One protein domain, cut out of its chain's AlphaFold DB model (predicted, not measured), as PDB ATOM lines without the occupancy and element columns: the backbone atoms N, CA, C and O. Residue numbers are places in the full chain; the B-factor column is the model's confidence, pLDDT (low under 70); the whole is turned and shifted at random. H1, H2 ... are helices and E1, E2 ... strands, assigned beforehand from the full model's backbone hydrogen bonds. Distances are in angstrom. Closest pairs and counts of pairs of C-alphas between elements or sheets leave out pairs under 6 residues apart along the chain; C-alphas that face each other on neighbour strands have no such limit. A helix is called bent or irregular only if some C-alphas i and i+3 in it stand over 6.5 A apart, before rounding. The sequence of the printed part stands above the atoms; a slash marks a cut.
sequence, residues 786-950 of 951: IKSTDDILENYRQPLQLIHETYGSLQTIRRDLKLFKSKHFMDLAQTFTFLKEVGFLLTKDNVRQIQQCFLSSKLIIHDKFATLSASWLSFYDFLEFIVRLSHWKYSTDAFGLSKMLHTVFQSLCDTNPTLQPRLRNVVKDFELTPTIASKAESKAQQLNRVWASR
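AT A GLANCE: This is residues 786 to 950 of the 951 residues of an uncharacterized protein of Thraustotheca clavata (UniProt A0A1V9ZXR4). Crossed helices make one body, with H6 through its middle and H2, H4 and H7 packed on it; H1, H3 and H8 lie around these. One end holds the small hairpin E1 and E2 with its long loop, and near the other end a link, whose residues 931 to 938 stick out, leads to H9 close to H1. The 165 printed residues have nine named helices and two named strands, in the order H1 H2 E1 E2 H3 H4 H5 H6 H7 H8 H9, and the class is mostly helix. The sheet, E1 - E2, is antiparallel. The whole is compact, with a radius of gyration of the C-alphas of 17.1 A, yet elongated, spanning 57 by 34 by 33 A.

IN THESE COORDINATES: Find C-alpha 787 at (-35.902, 5.183, -21.900), where H1 begins and runs to 795. H2 is residues 797 to 807, 15.6 A long; E1 is 809 to 811 and E2 823 to 825. H3 follows at 828 to 837, H4 at 844 to 856, 18.3 A, and H5 at 866 to 869. H6, residues 875 to 890, covers 21.9 A; the longest helix, H7, residues 894 to 911, covers 25.9 A. H8, 916 to 927, is only just irregular: C-alphas 918 and 921 are 6.9 A apart. H9, 939 to 948, ends at (-30.373, -5.873, -11.112).

HOW THE PARTS SIT: Begin at H1, which touches the hub H7, at residues 894 to 898 alone; the closest C-alphas, of Thr 789 and Ala 894, are 6.5 A apart. H6 and H7 touch, about perpendicular at 75 degrees, closest at C-alphas 890 and 896, 4.6 A. H7 and H8 form a helical hairpin, at a steep tilt of 39 degrees, closest at C-alphas 909 and 916, 4.1 A. H3 and H7 only just touch, with 3 pairs of C-alphas within 8 A, closest at 837 and 911, 6.0 A. H2 touches H6, closest at C-alphas 804 and 875, 6.3 A. H4 touches H6, closest at C-alphas 853 and 884, 5.6 A. In the hairpin E1 and E2, look at N 809 and O 825, 2.8 A, within hydrogen-bond range. H5 touches no helix. H9 is close to H1 but not clearly touching, closest at C-alphas 791 and 946, 7.6 A. Every O i to N i+4 pair is within hydrogen-bond range in H2, H3, H4, H6, H7 and H9; H1 has 4 of 5, H8 6 of 8, and H5 is too short for one.

THE WHOLE: The C-alphas farthest apart, of Leu 817 and Ser 934, are 59.8 A apart. The printed part has no cut; the links E1 to E2 and H8 to H9 are long. Its mean pLDDT is 73.6, and residues 812 to 822, 861 to 870, 891 to 895 and 925 to 950 are under 70.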
ATOM      1  N   ILE A 786     -35.147   8.617 -25.204       81.88
ATOM      2  CA  ILE A 786     -35.717   7.277 -25.108       81.88
ATOM      3  C   ILE A 786     -35.251   6.630 -23.805       81.88
ATOM      4  O   ILE A 786     -34.117   6.828 -23.359       81.88
ATOM      5  N   LYS A 787     -36.121   5.808 -23.212       74.19
ATOM      6  CA  LYS A 787     -35.902   5.183 -21.900       74.19
ATOM      7  C   LYS A 787     -34.552   4.472 -21.765       74.19
ATOM      8  O   LYS A 787     -33.911   4.594 -20.732       74.19
ATOM      9  N   SER A 788     -34.109   3.746 -22.794       75.00
ATOM     10  CA  SER A 788     -32.842   3.000 -22.777       75.00
ATOM     11  C   SER A 788     -31.609   3.900 -22.678       75.00
ATOM     12  O   SER A 788     -30.650   3.543 -22.001       75.00
ATOM     13  N   THR A 789     -31.632   5.064 -23.328       84.06
ATOM     14  CA  THR A 789     -30.529   6.033 -23.295       84.06
ATOM     15  C   THR A 789     -30.472   6.724 -21.936       84.06
ATOM     16  O   THR A 789     -29.408   6.783 -21.324       84.06
ATOM     17  N   ASP A 790     -31.626   7.155 -21.426       82.94
ATOM     18  CA  ASP A 790     -31.780   7.683 -20.067       82.94
ATOM     19  C   ASP A 790     -31.312   6.680 -19.000       82.94
ATOM     20  O   ASP A 790     -30.548   7.038 -18.105       82.94
ATOM     21  N   ASP A 791     -31.743   5.417 -19.097       73.94
ATOM     22  CA  ASP A 791     -31.436   4.399 -18.094       73.94
ATOM     23  C   ASP A 791     -29.932   4.068 -18.039       73.94
ATOM     24  O   ASP A 791     -29.402   3.830 -16.952       73.94
ATOM     25  N   ILE A 792     -29.236   4.113 -19.184       76.56
ATOM     26  CA  ILE A 792     -27.772   4.000 -19.264       76.56
ATOM     27  C   ILE A 792     -27.098   5.245 -18.675       76.56
ATOM     28  O   ILE A 792     -26.209   5.123 -17.834       76.56
ATOM     29  N   LEU A 793     -27.500   6.446 -19.098       84.50
ATOM     30  CA  LEU A 793     -26.854   7.690 -18.675       84.50
ATOM     31  C   LEU A 793     -27.018   7.971 -17.177       84.50
ATOM     32  O   LEU A 793     -26.055   8.413 -16.556       84.50
ATOM     33  N   GLU A 794     -28.180   7.684 -16.578       79.69
ATOM     34  CA  GLU A 794     -28.394   7.891 -15.137       79.69
ATOM     35  C   GLU A 794     -27.487   6.967 -14.304       79.69
ATOM     36  O   GLU A 794     -26.876   7.417 -13.334       79.69
ATOM     37  N   ASN A 795     -27.296   5.711 -14.737       76.00
ATOM     38  CA  ASN A 795     -26.369   4.770 -14.092       76.00
ATOM     39  C   ASN A 795     -24.910   5.276 -14.101       76.00
ATOM     40  O   ASN A 795     -24.136   4.935 -13.208       76.00
ATOM     41  N   TYR A 796     -24.533   6.118 -15.071       80.19
ATOM     42  CA  TYR A 796     -23.198   6.718 -15.186       80.19
ATOM     43  C   TYR A 796     -23.167   8.231 -14.900       80.19
ATOM     44  O   TYR A 796     -22.158   8.886 -15.176       80.19
ATOM     45  N   ARG A 797     -24.229   8.804 -14.309       83.75
ATOM     46  CA  ARG A 797     -24.370  10.259 -14.124       83.75
ATOM     47  C   ARG A 797     -23.243  10.863 -13.292       83.75
ATOM     48  O   ARG A 797     -22.680  11.876 -13.694       83.75
ATOM     49  N   GLN A 798     -22.875  10.235 -12.173       83.94
ATOM     50  CA  GLN A 798     -21.793  10.723 -11.304       83.94
ATOM     51  C   GLN A 798     -20.407  10.677 -11.994       83.94
ATOM     52  O   GLN A 798     -19.736  11.711 -12.009       83.94
ATOM     53  N   PRO A 799     -19.976   9.561 -12.628       85.12
ATOM     54  CA  PRO A 799     -18.772   9.532 -13.468       85.12
ATOM     55  C   PRO A 799     -18.755  10.583 -14.584       85.12
ATOM     56  O   PRO A 799     -17.735  11.237 -14.798       85.12
ATOM     57  N   LEU A 800     -19.875  10.777 -15.287       91.19
ATOM     58  CA  LEU A 800     -19.963  11.737 -16.390       91.19
ATOM     59  C   LEU A 800     -19.937  13.191 -15.903       91.19
ATOM     60  O   LEU A 800     -19.290  14.024 -16.536       91.19
ATOM     61  N   GLN A 801     -20.576  13.493 -14.771       90.38
ATOM     62  CA  GLN A 801     -20.512  14.815 -14.146       90.38
ATOM     63  C   GLN A 801     -19.082  15.136 -13.697       90.38
ATOM     64  O   GLN A 801     -18.573  16.209 -14.000       90.38
ATOM     65  N   LEU A 802     -18.398  14.178 -13.066       88.00
ATOM     66  CA  LEU A 802     -16.996  14.316 -12.672       88.00
ATOM     67  C   LEU A 802     -16.073  14.630 -13.863       88.00
ATOM     68  O   LEU A 802     -15.171  15.459 -13.742       88.00
ATOM     69  N   ILE A 803     -16.280  13.975 -15.009       91.38
ATOM     70  CA  ILE A 803     -15.528  14.250 -16.244       91.38
ATOM     71  C   ILE A 803     -15.811  15.680 -16.727       91.38
ATOM     72  O   ILE A 803     -14.870  16.433 -16.982       91.38
ATOM     73  N   HIS A 804     -17.084  16.085 -16.791       93.38
ATOM     74  CA  HIS A 804     -17.484  17.438 -17.200       93.38
ATOM     75  C   HIS A 804     -16.914  18.533 -16.286       93.38
ATOM     76  O   HIS A 804     -16.409  19.539 -16.778       93.38
ATOM     77  N   GLU A 805     -16.903  18.313 -14.971       90.06
ATOM     78  CA  GLU A 805     -16.293  19.215 -13.985       90.06
ATOM     79  C   GLU A 805     -14.756  19.255 -14.084       90.06
ATOM     80  O   GLU A 805     -14.153  20.298 -13.831       90.06
ATOM     81  N   THR A 806     -14.113  18.153 -14.487       89.94
ATOM     82  CA  THR A 806     -12.642  18.055 -14.591       89.94
ATOM     83  C   THR A 806     -12.092  18.743 -15.842       89.94
ATOM     84  O   THR A 806     -11.069  19.420 -15.759       89.94
ATOM     85  N   TYR A 807     -12.757  18.602 -16.995       90.12
ATOM     86  CA  TYR A 807     -12.340  19.268 -18.240       90.12
ATOM     87  C   TYR A 807     -12.992  20.640 -18.454       90.12
ATOM     88  O   TYR A 807     -12.487  21.430 -19.252       90.12
ATOM     89  N   GLY A 808     -14.111  20.933 -17.785       87.00
ATOM     90  CA  GLY A 808     -14.863  22.175 -17.951       87.00
ATOM     91  C   GLY A 808     -14.356  23.323 -17.079       87.00
ATOM     92  O   GLY A 808     -14.109  23.164 -15.884       87.00
ATOM     93  N   SER A 809     -14.267  24.524 -17.652       83.00
ATOM     94  CA  SER A 809     -13.942  25.741 -16.901       83.00
ATOM     95  C   SER A 809     -15.132  26.238 -16.091       83.00
ATOM     96  O   SER A 809     -16.262  26.277 -16.580       83.00
ATOM     97  N   LEU A 810     -14.858  26.722 -14.881       78.31
ATOM     98  CA  LEU A 810     -15.834  27.434 -14.068       78.31
ATOM     99  C   LEU A 810     -16.136  28.814 -14.689       78.31
ATOM    100  O   LEU A 810     -15.279  29.696 -14.691       78.31
ATOM    101  N   GLN A 811     -17.353  29.014 -15.200       70.56
ATOM    102  CA  GLN A 811     -17.828  30.285 -15.764       70.56
ATOM    103  C   GLN A 811     -19.034  30.815 -14.983       70.56
ATOM    104  O   GLN A 811     -19.813  30.059 -14.397       70.56
ATOM    105  N   THR A 812     -19.215  32.137 -14.981       62.47
ATOM    106  CA  THR A 812     -20.329  32.804 -14.285       62.47
ATOM    107  C   THR A 812     -21.326  33.363 -15.290       62.47
ATOM    108  O   THR A 812     -21.008  34.300 -16.023       62.47
ATOM    109  N   ILE A 813     -22.548  32.823 -15.297       60.06
ATOM    110  CA  ILE A 813     -23.637  33.348 -16.126       60.06
ATOM    111  C   ILE A 813     -24.032  34.735 -15.601       60.06
ATOM    112  O   ILE A 813     -24.392  34.895 -14.429       60.06
ATOM    113  N   ARG A 814     -24.005  35.736 -16.483       55.53
ATOM    114  CA  ARG A 814     -24.680  37.020 -16.275       55.53
ATOM    115  C   ARG A 814     -26.012  36.981 -17.023       55.53
ATOM    116  O   ARG A 814     -26.062  36.470 -18.132       55.53
ATOM    117  N   ARG A 815     -27.069  37.502 -16.401       54.19
ATOM    118  CA  ARG A 815     -28.352  37.832 -17.047       54.19
ATOM    119  C   ARG A 815     -28.711  39.262 -16.647       54.19
ATOM    120  O   ARG A 815     -29.486  39.497 -15.724       54.19
ATOM    121  N   ASP A 816     -27.972  40.192 -17.241       50.59
ATOM    122  CA  ASP A 816     -28.209  41.639 -17.342       50.59
ATOM    123  C   ASP A 816     -28.441  42.507 -16.091       50.59
ATOM    124  O   ASP A 816     -28.578  43.711 -16.258       50.59
ATOM    125  N   LEU A 817     -28.376  41.977 -14.858       45.97
ATOM    126  CA  LEU A 817     -27.952  42.735 -13.651       45.97
ATOM    127  C   LEU A 817     -27.770  41.895 -12.367       45.97
ATOM    128  O   LEU A 817     -27.277  42.416 -11.368       45.97
ATOM    129  N   LYS A 818     -28.120  40.600 -12.364       43.81
ATOM    130  CA  LYS A 818     -27.877  39.689 -11.224       43.81
ATOM    131  C   LYS A 818     -26.848  38.611 -11.588       43.81
ATOM    132  O   LYS A 818     -26.908  38.023 -12.668       43.81
ATOM    133  N   LEU A 819     -25.894  38.372 -10.685       48.00
ATOM    134  CA  LEU A 819     -24.888  37.312 -10.800       48.00
ATOM    135  C   LEU A 819     -25.491  35.978 -10.342       48.00
ATOM    136  O   LEU A 819     -26.009  35.886  -9.231       48.00
ATOM    137  N   PHE A 820     -25.406  34.950 -11.185       57.72
ATOM    138  CA  PHE A 820     -25.790  33.585 -10.818       57.72
ATOM    139  C   PHE A 820     -24.597  32.796 -10.262       57.72
ATOM    140  O   PHE A 820     -23.445  33.204 -10.402       57.72
ATOM    141  N   LYS A 821     -24.873  31.639  -9.641       60.78
ATOM    142  CA  LYS A 821     -23.835  30.681  -9.231       60.78
ATOM    143  C   LYS A 821     -22.969  30.304 -10.438       60.78
ATOM    144  O   LYS A 821     -23.507  29.996 -11.503       60.78
ATOM    145  N   SER A 822     -21.653  30.297 -10.257       68.12
ATOM    146  CA  SER A 822     -20.719  29.802 -11.267       68.12
ATOM    147  C   SER A 822     -20.933  28.299 -11.502       68.12
ATOM    148  O   SER A 822     -21.237  27.563 -10.564       68.12
ATOM    149  N   LYS A 823     -20.800  27.853 -12.753       74.69
ATOM    150  CA  LYS A 823     -20.979  26.456 -13.186       74.69
ATOM    151  C   LYS A 823     -19.810  26.038 -14.074       74.69
ATOM    152  O   LYS A 823     -19.180  26.896 -14.691       74.69
ATOM    153  N   HIS A 824     -19.527  24.741 -14.146       83.31
ATOM    154  CA  HIS A 824     -18.572  24.209 -15.117       83.31
ATOM    155  C   HIS A 824     -19.193  24.184 -16.517       83.31
ATOM    156  O   HIS A 824     -20.381  23.899 -16.676       83.31
ATOM    157  N   PHE A 825     -18.379  24.485 -17.525       86.25
ATOM    158  CA  PHE A 825     -18.729  24.400 -18.938       86.25
ATOM    159  C   PHE A 825     -17.529  23.900 -19.736       86.25
ATOM    160  O   PHE A 825     -16.415  24.361 -19.500       86.25
ATOM    161  N   MET A 826     -17.753  23.013 -20.707       87.81
ATOM    162  CA  MET A 826     -16.711  22.581 -21.645       87.81
ATOM    163  C   MET A 826     -16.853  23.329 -22.969       87.81
ATOM    164  O   MET A 826     -17.895  23.244 -23.618       87.81
ATOM    165  N   ASP A 827     -15.816  24.046 -23.394       86.06
ATOM    166  CA  ASP A 827     -15.738  24.582 -24.752       86.06
ATOM    167  C   ASP A 827     -15.224  23.542 -25.771       86.06
ATOM    168  O   ASP A 827     -15.000  22.370 -25.444       86.06
ATOM    169  N   LEU A 828     -15.071  23.941 -27.037       84.75
ATOM    170  CA  LEU A 828     -14.597  23.040 -28.091       84.75
ATOM    171  C   LEU A 828     -13.135  22.586 -27.885       84.75
ATOM    172  O   LEU A 828     -12.824  21.428 -28.161       84.75
ATOM    173  N   ALA A 829     -12.247  23.441 -27.369       84.06
ATOM    174  CA  ALA A 829     -10.846  23.091 -27.118       84.06
ATOM    175  C   ALA A 829     -10.710  22.149 -25.905       84.06
ATOM    176  O   ALA A 829      -9.949  21.177 -25.939       84.06
ATOM    177  N   GLN A 830     -11.523  22.363 -24.870       88.81
ATOM    178  CA  GLN A 830     -11.678  21.442 -23.738       88.81
ATOM    179  C   GLN A 830     -12.250  20.095 -24.186       88.81
ATOM    180  O   GLN A 830     -11.772  19.046 -23.761       88.81
ATOM    181  N   THR A 831     -13.206  20.112 -25.119       90.19
ATOM    182  CA  THR A 831     -13.755  18.898 -25.737       90.19
ATOM    183  C   THR A 831     -12.691  18.138 -26.536       90.19
ATOM    184  O   THR A 831     -12.574  16.927 -26.372       90.19
ATOM    185  N   PHE A 832     -11.858  18.806 -27.345       89.50
ATOM    186  CA  PHE A 832     -10.741  18.140 -28.033       89.50
ATOM    187  C   PHE A 832      -9.673  17.604 -27.069       89.50
ATOM    188  O   PHE A 832      -9.123  16.533 -27.319       89.50
ATOM    189  N   THR A 833      -9.398  18.313 -25.970       88.88
ATOM    190  CA  THR A 833      -8.447  17.879 -24.928       88.88
ATOM    191  C   THR A 833      -8.929  16.591 -24.262       88.88
ATOM    192  O   THR A 833      -8.215  15.591 -24.294       88.88
ATOM    193  N   PHE A 834     -10.181  16.581 -23.789       91.31
ATOM    194  CA  PHE A 834     -10.881  15.385 -23.313       91.31
ATOM    195  C   PHE A 834     -10.759  14.238 -24.324       91.31
ATOM    196  O   PHE A 834     -10.179  13.204 -24.013       91.31
ATOM    197  N   LEU A 835     -11.221  14.431 -25.564       91.00
ATOM    198  CA  LEU A 835     -11.222  13.380 -26.588       91.00
ATOM    199  C   LEU A 835      -9.833  12.816 -26.906       91.00
ATOM    200  O   LEU A 835      -9.714  11.617 -27.164       91.00
ATOM    201  N   LYS A 836      -8.788  13.647 -26.863       88.56
ATOM    202  CA  LYS A 836      -7.399  13.214 -27.044       88.56
ATOM    203  C   LYS A 836      -6.931  12.315 -25.891       88.56
ATOM    204  O   LYS A 836      -6.280  11.308 -26.154       88.56
ATOM    205  N   GLU A 837      -7.292  12.635 -24.647       87.69
ATOM    206  CA  GLU A 837      -7.050  11.765 -23.483       87.69
ATOM    207  C   GLU A 837      -7.885  10.471 -23.535       87.69
ATOM    208  O   GLU A 837      -7.428   9.435 -23.056       87.69
ATOM    209  N   VAL A 838      -9.044  10.481 -24.211       87.56
ATOM    210  CA  VAL A 838      -9.819   9.268 -24.549       87.56
ATOM    211  C   VAL A 838      -9.382   8.590 -25.867       87.56
ATOM    212  O   VAL A 838     -10.147   7.841 -26.483       87.56
ATOM    213  N   GLY A 839      -8.177   8.870 -26.371       82.94
ATOM    214  CA  GLY A 839      -7.614   8.177 -27.537       82.94
ATOM    215  C   GLY A 839      -8.359   8.383 -28.867       82.94
ATOM    216  O   GLY A 839      -8.188   7.591 -29.795       82.94
ATOM    217  N   PHE A 840      -9.193   9.420 -29.011       84.06
ATOM    218  CA  PHE A 840      -9.769   9.769 -30.314       84.06
ATOM    219  C   PHE A 840      -8.717  10.454 -31.196       84.06
ATOM    220  O   PHE A 840      -8.187  11.514 -30.865       84.06
ATOM    221  N   LEU A 841      -8.467   9.879 -32.374       82.50
ATOM    222  CA  LEU A 841      -7.606  10.476 -33.393       82.50
ATOM    223  C   LEU A 841      -8.294  11.695 -34.028       82.50
ATOM    224  O   LEU A 841      -9.298  11.554 -34.727       82.50
ATOM    225  N   LEU A 842      -7.737  12.890 -33.824       84.50
ATOM    226  CA  LEU A 842      -8.246  14.156 -34.366       84.50
ATOM    227  C   LEU A 842      -7.822  14.368 -35.835       84.50
ATOM    228  O   LEU A 842      -7.100  15.305 -36.172       84.50
ATOM    229  N   THR A 843      -8.260  13.474 -36.725       85.88
ATOM    230  CA  THR A 843      -8.143  13.663 -38.185       85.88
ATOM    231  C   THR A 843      -9.087  14.775 -38.661       85.88
ATOM    232  O   THR A 843     -10.058  15.093 -37.975       85.88
ATOM    233  N   LYS A 844      -8.852  15.366 -39.844       80.88
ATOM    234  CA  LYS A 844      -9.695  16.465 -40.368       80.88
ATOM    235  C   LYS A 844     -11.185  16.097 -40.414       80.88
ATOM    236  O   LYS A 844     -12.026  16.919 -40.064       80.88
ATOM    237  N   ASP A 845     -11.505  14.867 -40.799       79.81
ATOM    238  CA  ASP A 845     -12.891  14.408 -40.933       79.81
ATOM    239  C   ASP A 845     -13.507  13.993 -39.591       79.81
ATOM    240  O   ASP A 845     -14.658  14.334 -39.320       79.81
ATOM    241  N   ASN A 846     -12.720  13.410 -38.678       85.44
ATOM    242  CA  ASN A 846     -13.160  13.198 -37.297       85.44
ATOM    243  C   ASN A 846     -13.450  14.535 -36.596       85.44
ATOM    244  O   ASN A 846     -14.444  14.647 -35.886       85.44
ATOM    245  N   VAL A 847     -12.625  15.566 -36.815       86.75
ATOM    246  CA  VAL A 847     -12.817  16.910 -36.244       86.75
ATOM    247  C   VAL A 847     -14.114  17.552 -36.750       86.75
ATOM    248  O   VAL A 847     -14.883  18.046 -35.926       86.75
ATOM    249  N   ARG A 848     -14.424  17.456 -38.054       86.75
ATOM    250  CA  ARG A 848     -15.734  17.864 -38.609       86.75
ATOM    251  C   ARG A 848     -16.887  17.156 -37.896       86.75
ATOM    252  O   ARG A 848     -17.826  17.811 -37.452       86.75
ATOM    253  N   GLN A 849     -16.800  15.837 -37.724       87.75
ATOM    254  CA  GLN A 849     -17.877  15.063 -37.105       87.75
ATOM    255  C   GLN A 849     -18.037  15.350 -35.603       87.75
ATOM    256  O   GLN A 849     -19.160  15.418 -35.100       87.75
ATOM    257  N   ILE A 850     -16.934  15.599 -34.889       89.62
ATOM    258  CA  ILE A 850     -16.933  16.063 -33.494       89.62
ATOM    259  C   ILE A 850     -17.597  17.445 -33.394       89.62
ATOM    260  O   ILE A 850     -18.480  17.630 -32.556       89.62
ATOM    261  N   GLN A 851     -17.247  18.393 -34.274       88.81
ATOM    262  CA  GLN A 851     -17.906  19.703 -34.355       88.81
ATOM    263  C   GLN A 851     -19.400  19.574 -34.690       88.81
ATOM    264  O   GLN A 851     -20.216  20.299 -34.117       88.81
ATOM    265  N   GLN A 852     -19.780  18.628 -35.557       88.94
ATOM    266  CA  GLN A 852     -21.180  18.347 -35.869       88.94
ATOM    267  C   GLN A 852     -21.919  17.826 -34.631       88.94
ATOM    268  O   GLN A 852     -22.978  18.357 -34.299       88.94
ATOM    269  N   CYS A 853     -21.357  16.861 -33.897       90.69
ATOM    270  CA  CYS A 853     -21.933  16.357 -32.644       90.69
ATOM    271  C   CYS A 853     -22.075  17.475 -31.598       90.69
ATOM    272  O   CYS A 853     -23.124  17.592 -30.963       90.69
ATOM    273  N   PHE A 854     -21.057  18.332 -31.467       90.25
ATOM    274  CA  PHE A 854     -21.030  19.468 -30.542       90.25
ATOM    275  C   PHE A 854     -22.134  20.490 -30.855       90.25
ATOM    276  O   PHE A 854     -22.927  20.817 -29.975       90.25
ATOM    277  N   LEU A 855     -22.259  20.953 -32.105       85.56
ATOM    278  CA  LEU A 855     -23.324  21.888 -32.503       85.56
ATOM    279  C   LEU A 855     -24.722  21.257 -32.480       85.56
ATOM    280  O   LEU A 855     -25.702  21.935 -32.167       85.56
ATOM    281  N   SER A 856     -24.822  19.960 -32.781       86.94
ATOM    282  CA  SER A 856     -26.086  19.217 -32.726       86.94
ATOM    283  C   SER A 856     -26.575  19.007 -31.294       86.94
ATOM    284  O   SER A 856     -27.782  18.960 -31.077       86.94
ATOM    285  N   SER A 857     -25.667  18.907 -30.315       88.56
ATOM    286  CA  SER A 857     -26.028  18.730 -28.900       88.56
ATOM    287  C   SER A 857     -26.785  19.917 -28.299       88.56
ATOM    288  O   SER A 857     -27.451  19.775 -27.280       88.56
ATOM    289  N   LYS A 858     -26.726  21.083 -28.955       82.19
ATOM    290  CA  LYS A 858     -27.280  22.336 -28.445       82.19
ATOM    291  C   LYS A 858     -28.658  22.625 -29.013       82.19
ATOM    292  O   LYS A 858     -28.864  22.637 -30.236       82.19
ATOM    293  N   LEU A 859     -29.584  22.913 -28.108       80.81
ATOM    294  CA  LEU A 859     -30.854  23.553 -28.428       80.81
ATOM    295  C   LEU A 859     -30.635  25.016 -28.829       80.81
ATOM    296  O   LEU A 859     -29.604  25.625 -28.539       80.81
ATOM    297  N   ILE A 860     -31.609  25.572 -29.534       78.50
ATOM    298  CA  ILE A 860     -31.658  26.981 -29.905       78.50
ATOM    299  C   ILE A 860     -32.049  27.816 -28.676       78.50
ATOM    300  O   ILE A 860     -32.857  27.410 -27.837       78.50
ATOM    301  N   ILE A 861     -31.411  28.981 -28.553       68.62
ATOM    302  CA  ILE A 861     -31.547  29.918 -27.436       68.62
ATOM    303  C   ILE A 861     -31.875  31.305 -28.010       68.62
ATOM    304  O   ILE A 861     -31.306  31.706 -29.034       68.62
ATOM    305  N   HIS A 862     -32.794  32.008 -27.348       61.88
ATOM    306  CA  HIS A 862     -33.265  33.358 -27.670       61.88
ATOM    307  C   HIS A 862     -32.684  34.379 -26.672       61.88
ATOM    308  O   HIS A 862     -33.361  34.843 -25.763       61.88
ATOM    309  N   ASP A 863     -31.388  34.669 -26.761       56.69
ATOM    310  CA  ASP A 863     -30.713  35.525 -25.777       56.69
ATOM    311  C   ASP A 863     -29.483  36.209 -26.390       56.69
ATOM    312  O   ASP A 863     -28.799  35.614 -27.223       56.69
ATOM    313  N   LYS A 864     -29.128  37.402 -25.903       48.66
ATOM    314  CA  LYS A 864     -27.881  38.121 -26.235       48.66
ATOM    315  C   LYS A 864     -26.639  37.298 -25.870       48.66
ATOM    316  O   LYS A 864     -25.585  37.403 -26.497       48.66
ATOM    317  N   PHE A 865     -26.780  36.396 -24.895       48.22
ATOM    318  CA  PHE A 865     -25.768  35.405 -24.518       48.22
ATOM    319  C   PHE A 865     -25.678  34.195 -25.479       48.22
ATOM    320  O   PHE A 865     -24.896  33.272 -25.224       48.22
ATOM    321  N   ALA A 866     -26.408  34.177 -26.604       49.22
ATOM    322  CA  ALA A 866     -26.338  33.113 -27.614       49.22
ATOM    323  C   ALA A 866     -24.908  32.881 -28.142       49.22
ATOM    324  O   ALA A 866     -24.520  31.738 -28.359       49.22
ATOM    325  N   THR A 867     -24.079  33.925 -28.266       49.09
ATOM    326  CA  THR A 867     -22.670  33.783 -28.703       49.09
ATOM    327  C   THR A 867     -21.738  33.155 -27.656       49.09
ATOM    328  O   THR A 867     -20.651  32.708 -28.015       49.09
ATOM    329  N   LEU A 868     -22.136  33.105 -26.378       50.09
ATOM    330  CA  LEU A 868     -21.394  32.437 -25.295       50.09
ATOM    331  C   LEU A 868     -21.892  31.001 -25.080       50.09
ATOM    332  O   LEU A 868     -21.103  30.071 -24.955       50.09
ATOM    333  N   SER A 869     -23.206  30.784 -25.115       58.16
ATOM    334  CA  SER A 869     -23.776  29.429 -25.055       58.16
ATOM    335  C   SER A 869     -23.462  28.605 -26.315       58.16
ATOM    336  O   SER A 869     -23.171  27.411 -26.216       58.16
ATOM    337  N   ALA A 870     -23.384  29.224 -27.500       62.78
ATOM    338  CA  ALA A 870     -22.957  28.549 -28.728       62.78
ATOM    339  C   ALA A 870     -21.546  27.937 -28.632       62.78
ATOM    340  O   ALA A 870     -21.311  26.885 -29.232       62.78
ATOM    341  N   SER A 871     -20.633  28.487 -27.822       71.00
ATOM    342  CA  SER A 871     -19.280  27.942 -27.620       71.00
ATOM    343  C   SER A 871     -19.129  26.998 -26.417       71.00
ATOM    344  O   SER A 871     -18.124  26.297 -26.359       71.00
ATOM    345  N   TRP A 872     -20.118  26.879 -25.520       80.62
ATOM    346  CA  TRP A 872     -20.037  26.081 -24.276       80.62
ATOM    347  C   TRP A 872     -21.050  24.931 -24.161       80.62
ATOM    348  O   TRP A 872     -22.216  25.103 -24.499       80.62
ATOM    349  N   LEU A 873     -20.626  23.770 -23.656       86.94
ATOM    350  CA  LEU A 873     -21.495  22.667 -23.231       86.94
ATOM    351  C   LEU A 873     -21.758  22.766 -21.722       86.94
ATOM    352  O   LEU A 873     -20.814  22.676 -20.928       86.94
ATOM    353  N   SER A 874     -23.026  22.884 -21.315       86.19
ATOM    354  CA  SER A 874     -23.443  22.521 -19.951       86.19
ATOM    355  C   SER A 874     -23.298  21.011 -19.730       86.19
ATOM    356  O   SER A 874     -23.021  20.265 -20.674       86.19
ATOM    357  N   PHE A 875     -23.519  20.534 -18.503       89.19
ATOM    358  CA  PHE A 875     -23.495  19.097 -18.226       89.19
ATOM    359  C   PHE A 875     -24.506  18.341 -19.107       89.19
ATOM    360  O   PHE A 875     -24.170  17.331 -19.721       89.19
ATOM    361  N   TYR A 876     -25.713  18.886 -19.278       89.19
ATOM    362  CA  TYR A 876     -26.752  18.276 -20.109       89.19
ATOM    363  C   TYR A 876     -26.477  18.381 -21.613       89.19
ATOM    364  O   TYR A 876     -26.959  17.545 -22.373       89.19
ATOM    365  N   ASP A 877     -25.685  19.346 -22.079       89.56
ATOM    366  CA  ASP A 877     -25.226  19.363 -23.478       89.56
ATOM    367  C   ASP A 877     -24.070  18.373 -23.687       89.56
ATOM    368  O   ASP A 877     -24.015  17.700 -24.712       89.56
ATOM    369  N   PHE A 878     -23.189  18.210 -22.692       93.06
ATOM    370  CA  PHE A 878     -22.130  17.196 -22.688       93.06
ATOM    371  C   PHE A 878     -22.697  15.770 -22.716       93.06
ATOM    372  O   PHE A 878     -22.227  14.948 -23.500       93.06
ATOM    373  N   LEU A 879     -23.753  15.479 -21.950       93.44
ATOM    374  CA  LEU A 879     -24.440  14.187 -22.027       93.44
ATOM    375  C   LEU A 879     -25.033  13.935 -23.427       93.44
ATOM    376  O   LEU A 879     -24.826  12.862 -23.990       93.44
ATOM    377  N   GLU A 880     -25.696  14.923 -24.043       92.62
ATOM    378  CA  GLU A 880     -26.217  14.788 -25.416       92.62
ATOM    379  C   GLU A 880     -25.083  14.637 -26.447       92.62
ATOM    380  O   GLU A 880     -25.186  13.833 -27.375       92.62
ATOM    381  N   PHE A 881     -23.969  15.350 -26.263       93.31
ATOM    382  CA  PHE A 881     -22.759  15.207 -27.070       93.31
ATOM    383  C   PHE A 881     -22.172  13.790 -26.991       93.31
ATOM    384  O   PHE A 881     -21.836  13.225 -28.031       93.31
ATOM    385  N   ILE A 882     -22.102  13.182 -25.802       92.75
ATOM    386  CA  ILE A 882     -21.610  11.809 -25.611       92.75
ATOM    387  C   ILE A 882     -22.489  10.785 -26.345       92.75
ATOM    388  O   ILE A 882     -21.946   9.916 -27.029       92.75
ATOM    389  N   VAL A 883     -23.823  10.909 -26.297       91.81
ATOM    390  CA  VAL A 883     -24.719  10.011 -27.059       91.81
ATOM    391  C   VAL A 883     -24.559  10.219 -28.569       91.81
ATOM    392  O   VAL A 883     -24.481   9.245 -29.315       91.81
ATOM    393  N   ARG A 884     -24.436  11.468 -29.041       91.12
ATOM    394  CA  ARG A 884     -24.206  11.775 -30.470       91.12
ATOM    395  C   ARG A 884     -22.868  11.222 -30.975       91.12
ATOM    396  O   ARG A 884     -22.817  10.631 -32.052       91.12
ATOM    397  N   LEU A 885     -21.805  11.358 -30.183       90.25
ATOM    398  CA  LEU A 885     -20.474  10.845 -30.505       90.25
ATOM    399  C   LEU A 885     -20.427   9.307 -30.484       90.25
ATOM    400  O   LEU A 885     -19.755   8.698 -31.318       90.25
ATOM    401  N   SER A 886     -21.172   8.682 -29.567       88.31
ATOM    402  CA  SER A 886     -21.352   7.229 -29.517       88.31
ATOM    403  C   SER A 886     -22.058   6.706 -30.764       88.31
ATOM    404  O   SER A 886     -21.520   5.823 -31.428       88.31
ATOM    405  N   HIS A 887     -23.197   7.304 -31.119       87.00
ATOM    406  CA  HIS A 887     -23.995   6.924 -32.282       87.00
ATOM    407  C   HIS A 887     -23.190   6.976 -33.592       87.00
ATOM    408  O   HIS A 887     -23.322   6.101 -34.444       87.00
ATOM    409  N   TRP A 888     -22.298   7.965 -33.731       87.00
ATOM    410  CA  TRP A 888     -21.364   8.035 -34.857       87.00
ATOM    411  C   TRP A 888     -20.321   6.901 -34.856       87.00
ATOM    412  O   TRP A 888     -20.064   6.308 -35.902       87.00
ATOM    413  N   LYS A 889     -19.690   6.607 -33.709       81.25
ATOM    414  CA  LYS A 889     -18.484   5.755 -33.650       81.25
ATOM    415  C   LYS A 889     -18.752   4.271 -33.357       81.25
ATOM    416  O   LYS A 889     -17.921   3.434 -33.706       81.25
ATOM    417  N   TYR A 890     -19.867   3.929 -32.710       71.75
ATOM    418  CA  TYR A 890     -20.124   2.591 -32.151       71.75
ATOM    419  C   TYR A 890     -21.489   1.986 -32.536       71.75
ATOM    420  O   TYR A 890     -21.928   1.033 -31.893       71.75
ATOM    421  N   SER A 891     -22.095   2.467 -33.631       62.53
ATOM    422  CA  SER A 891     -23.395   2.064 -34.204       62.53
ATOM    423  C   SER A 891     -24.646   2.670 -33.548       62.53
ATOM    424  O   SER A 891     -24.566   3.478 -32.626       62.53
ATOM    425  N   THR A 892     -25.813   2.338 -34.107       57.22
ATOM    426  CA  THR A 892     -27.074   3.064 -33.918       57.22
ATOM    427  C   THR A 892     -27.892   2.650 -32.693       57.22
ATOM    428  O   THR A 892     -28.946   3.238 -32.468       57.22
ATOM    429  N   ASP A 893     -27.460   1.644 -31.931       55.31
ATOM    430  CA  ASP A 893     -28.216   1.076 -30.812       55.31
ATOM    431  C   ASP A 893     -27.706   1.512 -29.420       55.31
ATOM    432  O   ASP A 893     -26.714   2.229 -29.265       55.31
ATOM    433  N   ALA A 894     -28.404   1.063 -28.373       52.50
ATOM    434  CA  ALA A 894     -28.042   1.356 -26.987       52.50
ATOM    435  C   ALA A 894     -26.762   0.629 -26.510       52.50
ATOM    436  O   ALA A 894     -26.114   1.087 -25.563       52.50
ATOM    437  N   PHE A 895     -26.350  -0.468 -27.163       60.44
ATOM    438  CA  PHE A 895     -25.083  -1.139 -26.855       60.44
ATOM    439  C   PHE A 895     -23.887  -0.284 -27.289       60.44
ATOM    440  O   PHE A 895     -22.881  -0.250 -26.575       60.44
ATOM    441  N   GLY A 896     -24.010   0.464 -28.391       71.44
ATOM    442  CA  GLY A 896     -23.026   1.460 -28.819       71.44
ATOM    443  C   GLY A 896     -22.693   2.483 -27.725       71.44
ATOM    444  O   GLY A 896     -21.518   2.804 -27.511       71.44
ATOM    445  N   LEU A 897     -23.699   2.940 -26.966       82.25
ATOM    446  CA  LEU A 897     -23.515   3.875 -25.848       82.25
ATOM    447  C   LEU A 897     -22.799   3.224 -24.667       82.25
ATOM    448  O   LEU A 897     -21.790   3.753 -24.204       82.25
ATOM    449  N   SER A 898     -23.260   2.052 -24.228       78.81
ATOM    450  CA  SER A 898     -22.619   1.307 -23.137       78.81
ATOM    451  C   SER A 898     -21.150   0.983 -23.455       78.81
ATOM    452  O   SER A 898     -20.266   1.183 -22.621       78.81
ATOM    453  N   LYS A 899     -20.867   0.545 -24.689       78.31
ATOM    454  CA  LYS A 899     -19.517   0.239 -25.183       78.31
ATOM    455  C   LYS A 899     -18.637   1.485 -25.278       78.31
ATOM    456  O   LYS A 899     -17.465   1.426 -24.900       78.31
ATOM    457  N   MET A 900     -19.179   2.616 -25.742       84.94
ATOM    458  CA  MET A 900     -18.434   3.875 -25.722       84.94
ATOM    459  C   MET A 900     -18.092   4.285 -24.291       84.94
ATOM    460  O   MET A 900     -16.934   4.587 -24.037       84.94
ATOM    461  N   LEU A 901     -19.063   4.293 -23.374       85.31
ATOM    462  CA  LEU A 901     -18.858   4.747 -21.996       85.31
ATOM    463  C   LEU A 901     -17.789   3.918 -21.276       85.31
ATOM    464  O   LEU A 901     -16.882   4.495 -20.685       85.31
ATOM    465  N   HIS A 902     -17.803   2.591 -21.418       83.25
ATOM    466  CA  HIS A 902     -16.726   1.743 -20.902       83.25
ATOM    467  C   HIS A 902     -15.364   2.069 -21.539       83.25
ATOM    468  O   HIS A 902     -14.390   2.264 -20.816       83.25
ATOM    469  N   THR A 903     -15.300   2.237 -22.868       83.81
ATOM    470  CA  THR A 903     -14.061   2.663 -23.554       83.81
ATOM    471  C   THR A 903     -13.574   4.025 -23.040       83.81
ATOM    472  O   THR A 903     -12.371   4.247 -22.918       83.81
ATOM    473  N   VAL A 904     -14.499   4.937 -22.712       85.88
ATOM    474  CA  VAL A 904     -14.197   6.261 -22.157       85.88
ATOM    475  C   VAL A 904     -13.609   6.141 -20.755       85.88
ATOM    476  O   VAL A 904     -12.533   6.680 -20.507       85.88
ATOM    477  N   PHE A 905     -14.268   5.413 -19.854       88.25
ATOM    478  CA  PHE A 905     -13.797   5.255 -18.478       88.25
ATOM    479  C   PHE A 905     -12.480   4.477 -18.400       88.25
ATOM    480  O   PHE A 905     -11.611   4.875 -17.630       88.25
ATOM    481  N   GLN A 906     -12.292   3.449 -19.235       86.94
ATOM    482  CA  GLN A 906     -11.026   2.721 -19.341       86.94
ATOM    483  C   GLN A 906      -9.889   3.647 -19.785       86.94
ATOM    484  O   GLN A 906      -8.905   3.801 -19.068       86.94
ATOM    485  N   SER A 907     -10.056   4.338 -20.919       87.50
ATOM    486  CA  SER A 907      -9.013   5.222 -21.456       87.50
ATOM    487  C   SER A 907      -8.632   6.316 -20.453       87.50
ATOM    488  O   SER A 907      -7.454   6.594 -20.275       87.50
ATOM    489  N   LEU A 908      -9.610   6.894 -19.744       87.75
ATOM    490  CA  LEU A 908      -9.368   7.896 -18.700       87.75
ATOM    491  C   LEU A 908      -8.750   7.314 -17.421       87.75
ATOM    492  O   LEU A 908      -8.011   8.018 -16.736       87.75
ATOM    493  N   CYS A 909      -9.016   6.047 -17.090       85.31
ATOM    494  CA  CYS A 909      -8.281   5.340 -16.045       85.31
ATOM    495  C   CYS A 909      -6.799   5.175 -16.408       85.31
ATOM    496  O   CYS A 909      -5.957   5.271 -15.516       85.31
ATOM    497  N   ASP A 910      -6.475   4.977 -17.683       83.56
ATOM    498  CA  ASP A 910      -5.096   4.783 -18.134       83.56
ATOM    499  C   ASP A 910      -4.344   6.110 -18.354       83.56
ATOM    500  O   ASP A 910      -3.156   6.197 -18.045       83.56
ATOM    501  N   THR A 911      -5.017   7.159 -18.847       85.94
ATOM    502  CA  THR A 911      -4.376   8.434 -19.227       85.94
ATOM    503  C   THR A 911      -4.474   9.549 -18.186       85.94
ATOM    504  O   THR A 911      -3.574  10.389 -18.131       85.94
ATOM    505  N   ASN A 912      -5.518   9.587 -17.347       85.94
ATOM    506  CA  ASN A 912      -5.780  10.719 -16.454       85.94
ATOM    507  C   ASN A 912      -5.649  10.337 -14.957       85.94
ATOM    508  O   ASN A 912      -6.573   9.762 -14.371       85.94
ATOM    509  N   PRO A 913      -4.537  10.693 -14.280       83.12
ATOM    510  CA  PRO A 913      -4.276  10.267 -12.899       83.12
ATOM    511  C   PRO A 913      -5.207  10.908 -11.856       83.12
ATOM    512  O   PRO A 913      -5.320  10.392 -10.746       83.12
ATOM    513  N   THR A 914      -5.894  12.005 -12.194       85.25
ATOM    514  CA  THR A 914      -6.879  12.662 -11.315       85.25
ATOM    515  C   THR A 914      -8.220  11.924 -11.333       85.25
ATOM    516  O   THR A 914      -8.873  11.784 -10.297       85.25
ATOM    517  N   LEU A 915      -8.624  11.420 -12.504       86.19
ATOM    518  CA  LEU A 915      -9.864  10.666 -12.697       86.19
ATOM    519  C   LEU A 915      -9.714   9.183 -12.335       86.19
ATOM    520  O   LEU A 915     -10.650   8.605 -11.776       86.19
ATOM    521  N   GLN A 916      -8.545   8.579 -12.580       85.44
ATOM    522  CA  GLN A 916      -8.291   7.151 -12.356       85.44
ATOM    523  C   GLN A 916      -8.804   6.619 -11.000       85.44
ATOM    524  O   GLN A 916      -9.489   5.595 -11.016       85.44
ATOM    525  N   PRO A 917      -8.558   7.250  -9.829       81.94
ATOM    526  CA  PRO A 917      -9.002   6.701  -8.543       81.94
ATOM    527  C   PRO A 917     -10.527   6.662  -8.387       81.94
ATOM    528  O   PRO A 917     -11.041   5.852  -7.622       81.94
ATOM    529  N   ARG A 918     -11.243   7.541  -9.100       81.56
ATOM    530  CA  ARG A 918     -12.705   7.681  -9.045       81.56
ATOM    531  C   ARG A 918     -13.406   6.814 -10.096       81.56
ATOM    532  O   ARG A 918     -14.491   6.310  -9.832       81.56
ATOM    533  N   LEU A 919     -12.776   6.599 -11.253       83.06
ATOM    534  CA  LEU A 919     -13.306   5.758 -12.335       83.06
ATOM    535  C   LEU A 919     -12.954   4.264 -12.187       83.06
ATOM    536  O   LEU A 919     -13.683   3.423 -12.704       83.06
ATOM    537  N   ARG A 920     -11.900   3.906 -11.434       80.69
ATOM    538  CA  ARG A 920     -11.411   2.515 -11.297       80.69
ATOM    539  C   ARG A 920     -12.477   1.514 -10.835       80.69
ATOM    540  O   ARG A 920     -12.431   0.364 -11.258       80.69
ATOM    541  N   ASN A 921     -13.411   1.921  -9.975       76.38
ATOM    542  CA  ASN A 921     -14.505   1.039  -9.553       76.38
ATOM    543  C   ASN A 921     -15.551   0.893 -10.669       76.38
ATOM    544  O   ASN A 921     -15.881  -0.224 -11.029       76.38
ATOM    545  N   VAL A 922     -15.943   1.998 -11.314       76.56
ATOM    546  CA  VAL A 922     -16.887   2.023 -12.453       76.56
ATOM    547  C   VAL A 922     -16.440   1.096 -13.590       76.56
ATOM    548  O   VAL A 922     -17.260   0.404 -14.186       76.56
ATOM    549  N   VAL A 923     -15.134   1.071 -13.880       76.38
ATOM    550  CA  VAL A 923     -14.526   0.143 -14.844       76.38
ATOM    551  C   VAL A 923     -14.685  -1.306 -14.377       76.38
ATOM    552  O   VAL A 923     -15.235  -2.116 -15.116       76.38
ATOM    553  N   LYS A 924     -14.293  -1.622 -13.138       74.56
ATOM    554  CA  LYS A 924     -14.402  -2.979 -12.578       74.56
ATOM    555  C   LYS A 924     -15.834  -3.497 -12.511       74.56
ATOM    556  O   LYS A 924     -16.068  -4.656 -12.824       74.56
ATOM    557  N   ASP A 925     -16.787  -2.659 -12.124       68.44
ATOM    558  CA  ASP A 925     -18.202  -3.032 -12.036       68.44
ATOM    559  C   ASP A 925     -18.766  -3.358 -13.439       68.44
ATOM    560  O   ASP A 925     -19.606  -4.249 -13.599       68.44
ATOM    561  N   PHE A 926     -18.234  -2.705 -14.481       66.44
ATOM    562  CA  PHE A 926     -18.500  -3.043 -15.880       66.44
ATOM    563  C   PHE A 926     -17.844  -4.372 -16.295       66.44
ATOM    564  O   PHE A 926     -18.502  -5.203 -16.913       66.44
ATOM    565  N   GLU A 927     -16.575  -4.603 -15.942       62.06
ATOM    566  CA  GLU A 927     -15.842  -5.846 -16.251       62.06
ATOM    567  C   GLU A 927     -16.427  -7.081 -15.542       62.06
ATOM    568  O   GLU A 927     -16.462  -8.171 -16.111       62.06
ATOM    569  N   LEU A 928     -16.920  -6.907 -14.311       54.28
ATOM    570  CA  LEU A 928     -17.598  -7.937 -13.517       54.28
ATOM    571  C   LEU A 928     -19.023  -8.233 -14.019       54.28
ATOM    572  O   LEU A 928     -19.600  -9.263 -13.666       54.28
ATOM    573  N   THR A 929     -19.596  -7.363 -14.857       47.47
ATOM    574  CA  THR A 929     -20.881  -7.620 -15.517       47.47
ATOM    575  C   THR A 929     -20.658  -8.589 -16.691       47.47
ATOM    576  O   THR A 929     -19.909  -8.262 -17.609       47.47
ATOM    577  N   PRO A 930     -21.304  -9.775 -16.730       41.03
ATOM    578  CA  PRO A 930     -20.920 -10.852 -17.647       41.03
ATOM    579  C   PRO A 930     -21.055 -10.463 -19.128       41.03
ATOM    580  O   PRO A 930     -22.160 -10.335 -19.673       41.03
ATOM    581  N   THR A 931     -19.909 -10.312 -19.787       39.19
ATOM    582  CA  THR A 931     -19.746  -9.903 -21.186       39.19
ATOM    583  C   THR A 931     -20.014 -11.070 -22.140       39.19
ATOM    584  O   THR A 931     -19.112 -11.783 -22.575       39.19
ATOM    585  N   ILE A 932     -21.286 -11.271 -22.508       35.50
ATOM    586  CA  ILE A 932     -21.685 -12.317 -23.467       35.50
ATOM    587  C   ILE A 932     -21.355 -11.878 -24.900       35.50
ATOM    588  O   ILE A 932     -22.220 -11.495 -25.686       35.50
ATOM    589  N   ALA A 933     -20.084 -12.005 -25.273       34.75
ATOM    590  CA  ALA A 933     -19.623 -11.924 -26.656       34.75
ATOM    591  C   ALA A 933     -19.977 -13.200 -27.462       34.75
ATOM    592  O   ALA A 933     -19.118 -13.753 -28.142       34.75
ATOM    593  N   SER A 934     -21.212 -13.721 -27.341       35.78
ATOM    594  CA  SER A 934     -21.691 -14.906 -28.092       35.78
ATOM    595  C   SER A 934     -23.194 -15.257 -27.939       35.78
ATOM    596  O   SER A 934     -23.526 -16.428 -27.769       35.78
ATOM    597  N   LYS A 935     -24.124 -14.287 -28.038       35.47
ATOM    598  CA  LYS A 935     -25.514 -14.468 -28.559       35.47
ATOM    599  C   LYS A 935     -26.308 -13.157 -28.518       35.47
ATOM    600  O   LYS A 935     -26.020 -12.288 -27.704       35.47
ATOM    601  N   ALA A 936     -27.320 -13.033 -29.379       39.94
ATOM    602  CA  ALA A 936     -28.247 -11.902 -29.361       39.94
ATOM    603  C   ALA A 936     -29.132 -11.958 -28.100       39.94
ATOM    604  O   ALA A 936     -30.001 -12.820 -27.978       39.94
ATOM    605  N   GLU A 937     -28.884 -11.058 -27.149       44.44
ATOM    606  CA  GLU A 937     -29.626 -10.975 -25.889       44.44
ATOM    607  C   GLU A 937     -30.923 -10.171 -26.066       44.44
ATOM    608  O   GLU A 937     -30.914  -9.071 -26.622       44.44
ATOM    609  N   SER A 938     -32.053 -10.693 -25.578       46.03
ATOM    610  CA  SER A 938     -33.349 -10.021 -25.733       46.03
ATOM    611  C   SER A 938     -33.443  -8.728 -24.914       46.03
ATOM    612  O   SER A 938     -32.884  -8.615 -23.822       46.03
ATOM    613  N   LYS A 939     -34.235  -7.762 -25.399       39.81
ATOM    614  CA  LYS A 939     -34.501  -6.476 -24.724       39.81
ATOM    615  C   LYS A 939     -34.951  -6.649 -23.259       39.81
ATOM    616  O   LYS A 939     -34.583  -5.856 -22.398       39.81
ATOM    617  N   ALA A 940     -35.693  -7.719 -22.957       38.91
ATOM    618  CA  ALA A 940     -36.133  -8.051 -21.601       38.91
ATOM    619  C   ALA A 940     -34.979  -8.495 -20.679       38.91
ATOM    620  O   ALA A 940     -34.949  -8.125 -19.508       38.91
ATOM    621  N   GLN A 941     -34.001  -9.248 -21.196       42.69
ATOM    622  CA  GLN A 941     -32.804  -9.632 -20.439       42.69
ATOM    623  C   GLN A 941     -31.907  -8.413 -20.169       42.69
ATOM    624  O   GLN A 941     -31.456  -8.233 -19.041       42.69
ATOM    625  N   GLN A 942     -31.749  -7.521 -21.155       43.19
ATOM    626  CA  GLN A 942     -31.038  -6.243 -20.998       43.19
ATOM    627  C   GLN A 942     -31.674  -5.374 -19.894       43.19
ATOM    628  O   GLN A 942     -30.984  -4.925 -18.978       43.19
ATOM    629  N   LEU A 943     -33.003  -5.193 -19.924       40.50
ATOM    630  CA  LEU A 943     -33.750  -4.465 -18.888       40.50
ATOM    631  C   LEU A 943     -33.597  -5.105 -17.500       40.50
ATOM    632  O   LEU A 943     -33.373  -4.395 -16.521       40.50
ATOM    633  N   ASN A 944     -33.639  -6.437 -17.409       43.12
ATOM    634  CA  ASN A 944     -33.425  -7.145 -16.147       43.12
ATOM    635  C   ASN A 944     -32.000  -6.958 -15.590       43.12
ATOM    636  O   ASN A 944     -31.861  -6.840 -14.375       43.12
ATOM    637  N   ARG A 945     -30.955  -6.850 -16.431       44.97
ATOM    638  CA  ARG A 945     -29.600  -6.465 -15.972       44.97
ATOM    639  C   ARG A 945     -29.589  -5.055 -15.376       44.97
ATOM    640  O   ARG A 945     -29.092  -4.869 -14.270       44.97
ATOM    641  N   VAL A 946     -30.184  -4.082 -16.072       40.19
ATOM    642  CA  VAL A 946     -30.273  -2.675 -15.619       40.19
ATOM    643  C   VAL A 946     -31.071  -2.542 -14.316       40.19
ATOM    644  O   VAL A 946     -30.782  -1.676 -13.494       40.19
ATOM    645  N   TRP A 947     -32.069  -3.401 -14.091       37.91
ATOM    646  CA  TRP A 947     -32.819  -3.446 -12.831       37.91
ATOM    647  C   TRP A 947     -32.101  -4.228 -11.724       37.91
ATOM    648  O   TRP A 947     -32.313  -3.927 -10.551       37.91
ATOM    649  N   ALA A 948     -31.237  -5.187 -12.068       37.84
ATOM    650  CA  ALA A 948     -30.373  -5.873 -11.112       37.84
ATOM    651  C   ALA A 948     -29.244  -4.963 -10.601       37.84
ATOM    652  O   ALA A 948     -28.977  -4.968  -9.407       37.84
ATOM    653  N   SER A 949     -28.650  -4.116 -11.454       33.00
ATOM    654  CA  SER A 949     -27.620  -3.138 -11.051       33.00
ATOM    655  C   SER A 949     -28.172  -1.881 -10.354       33.00
ATOM    656  O   SER A 949     -27.430  -0.928 -10.125       33.00
ATOM    657  N   ARG A 950     -29.481  -1.837 -10.075       32.72
ATOM    658  CA  ARG A 950     -30.181  -0.759  -9.347       32.72
ATOM    659  C   ARG A 950     -30.782  -1.235  -8.015       32.72
ATOM    660  O   ARG A 950     -31.600  -0.524  -7.430       32.72
TER     661      ARG A 950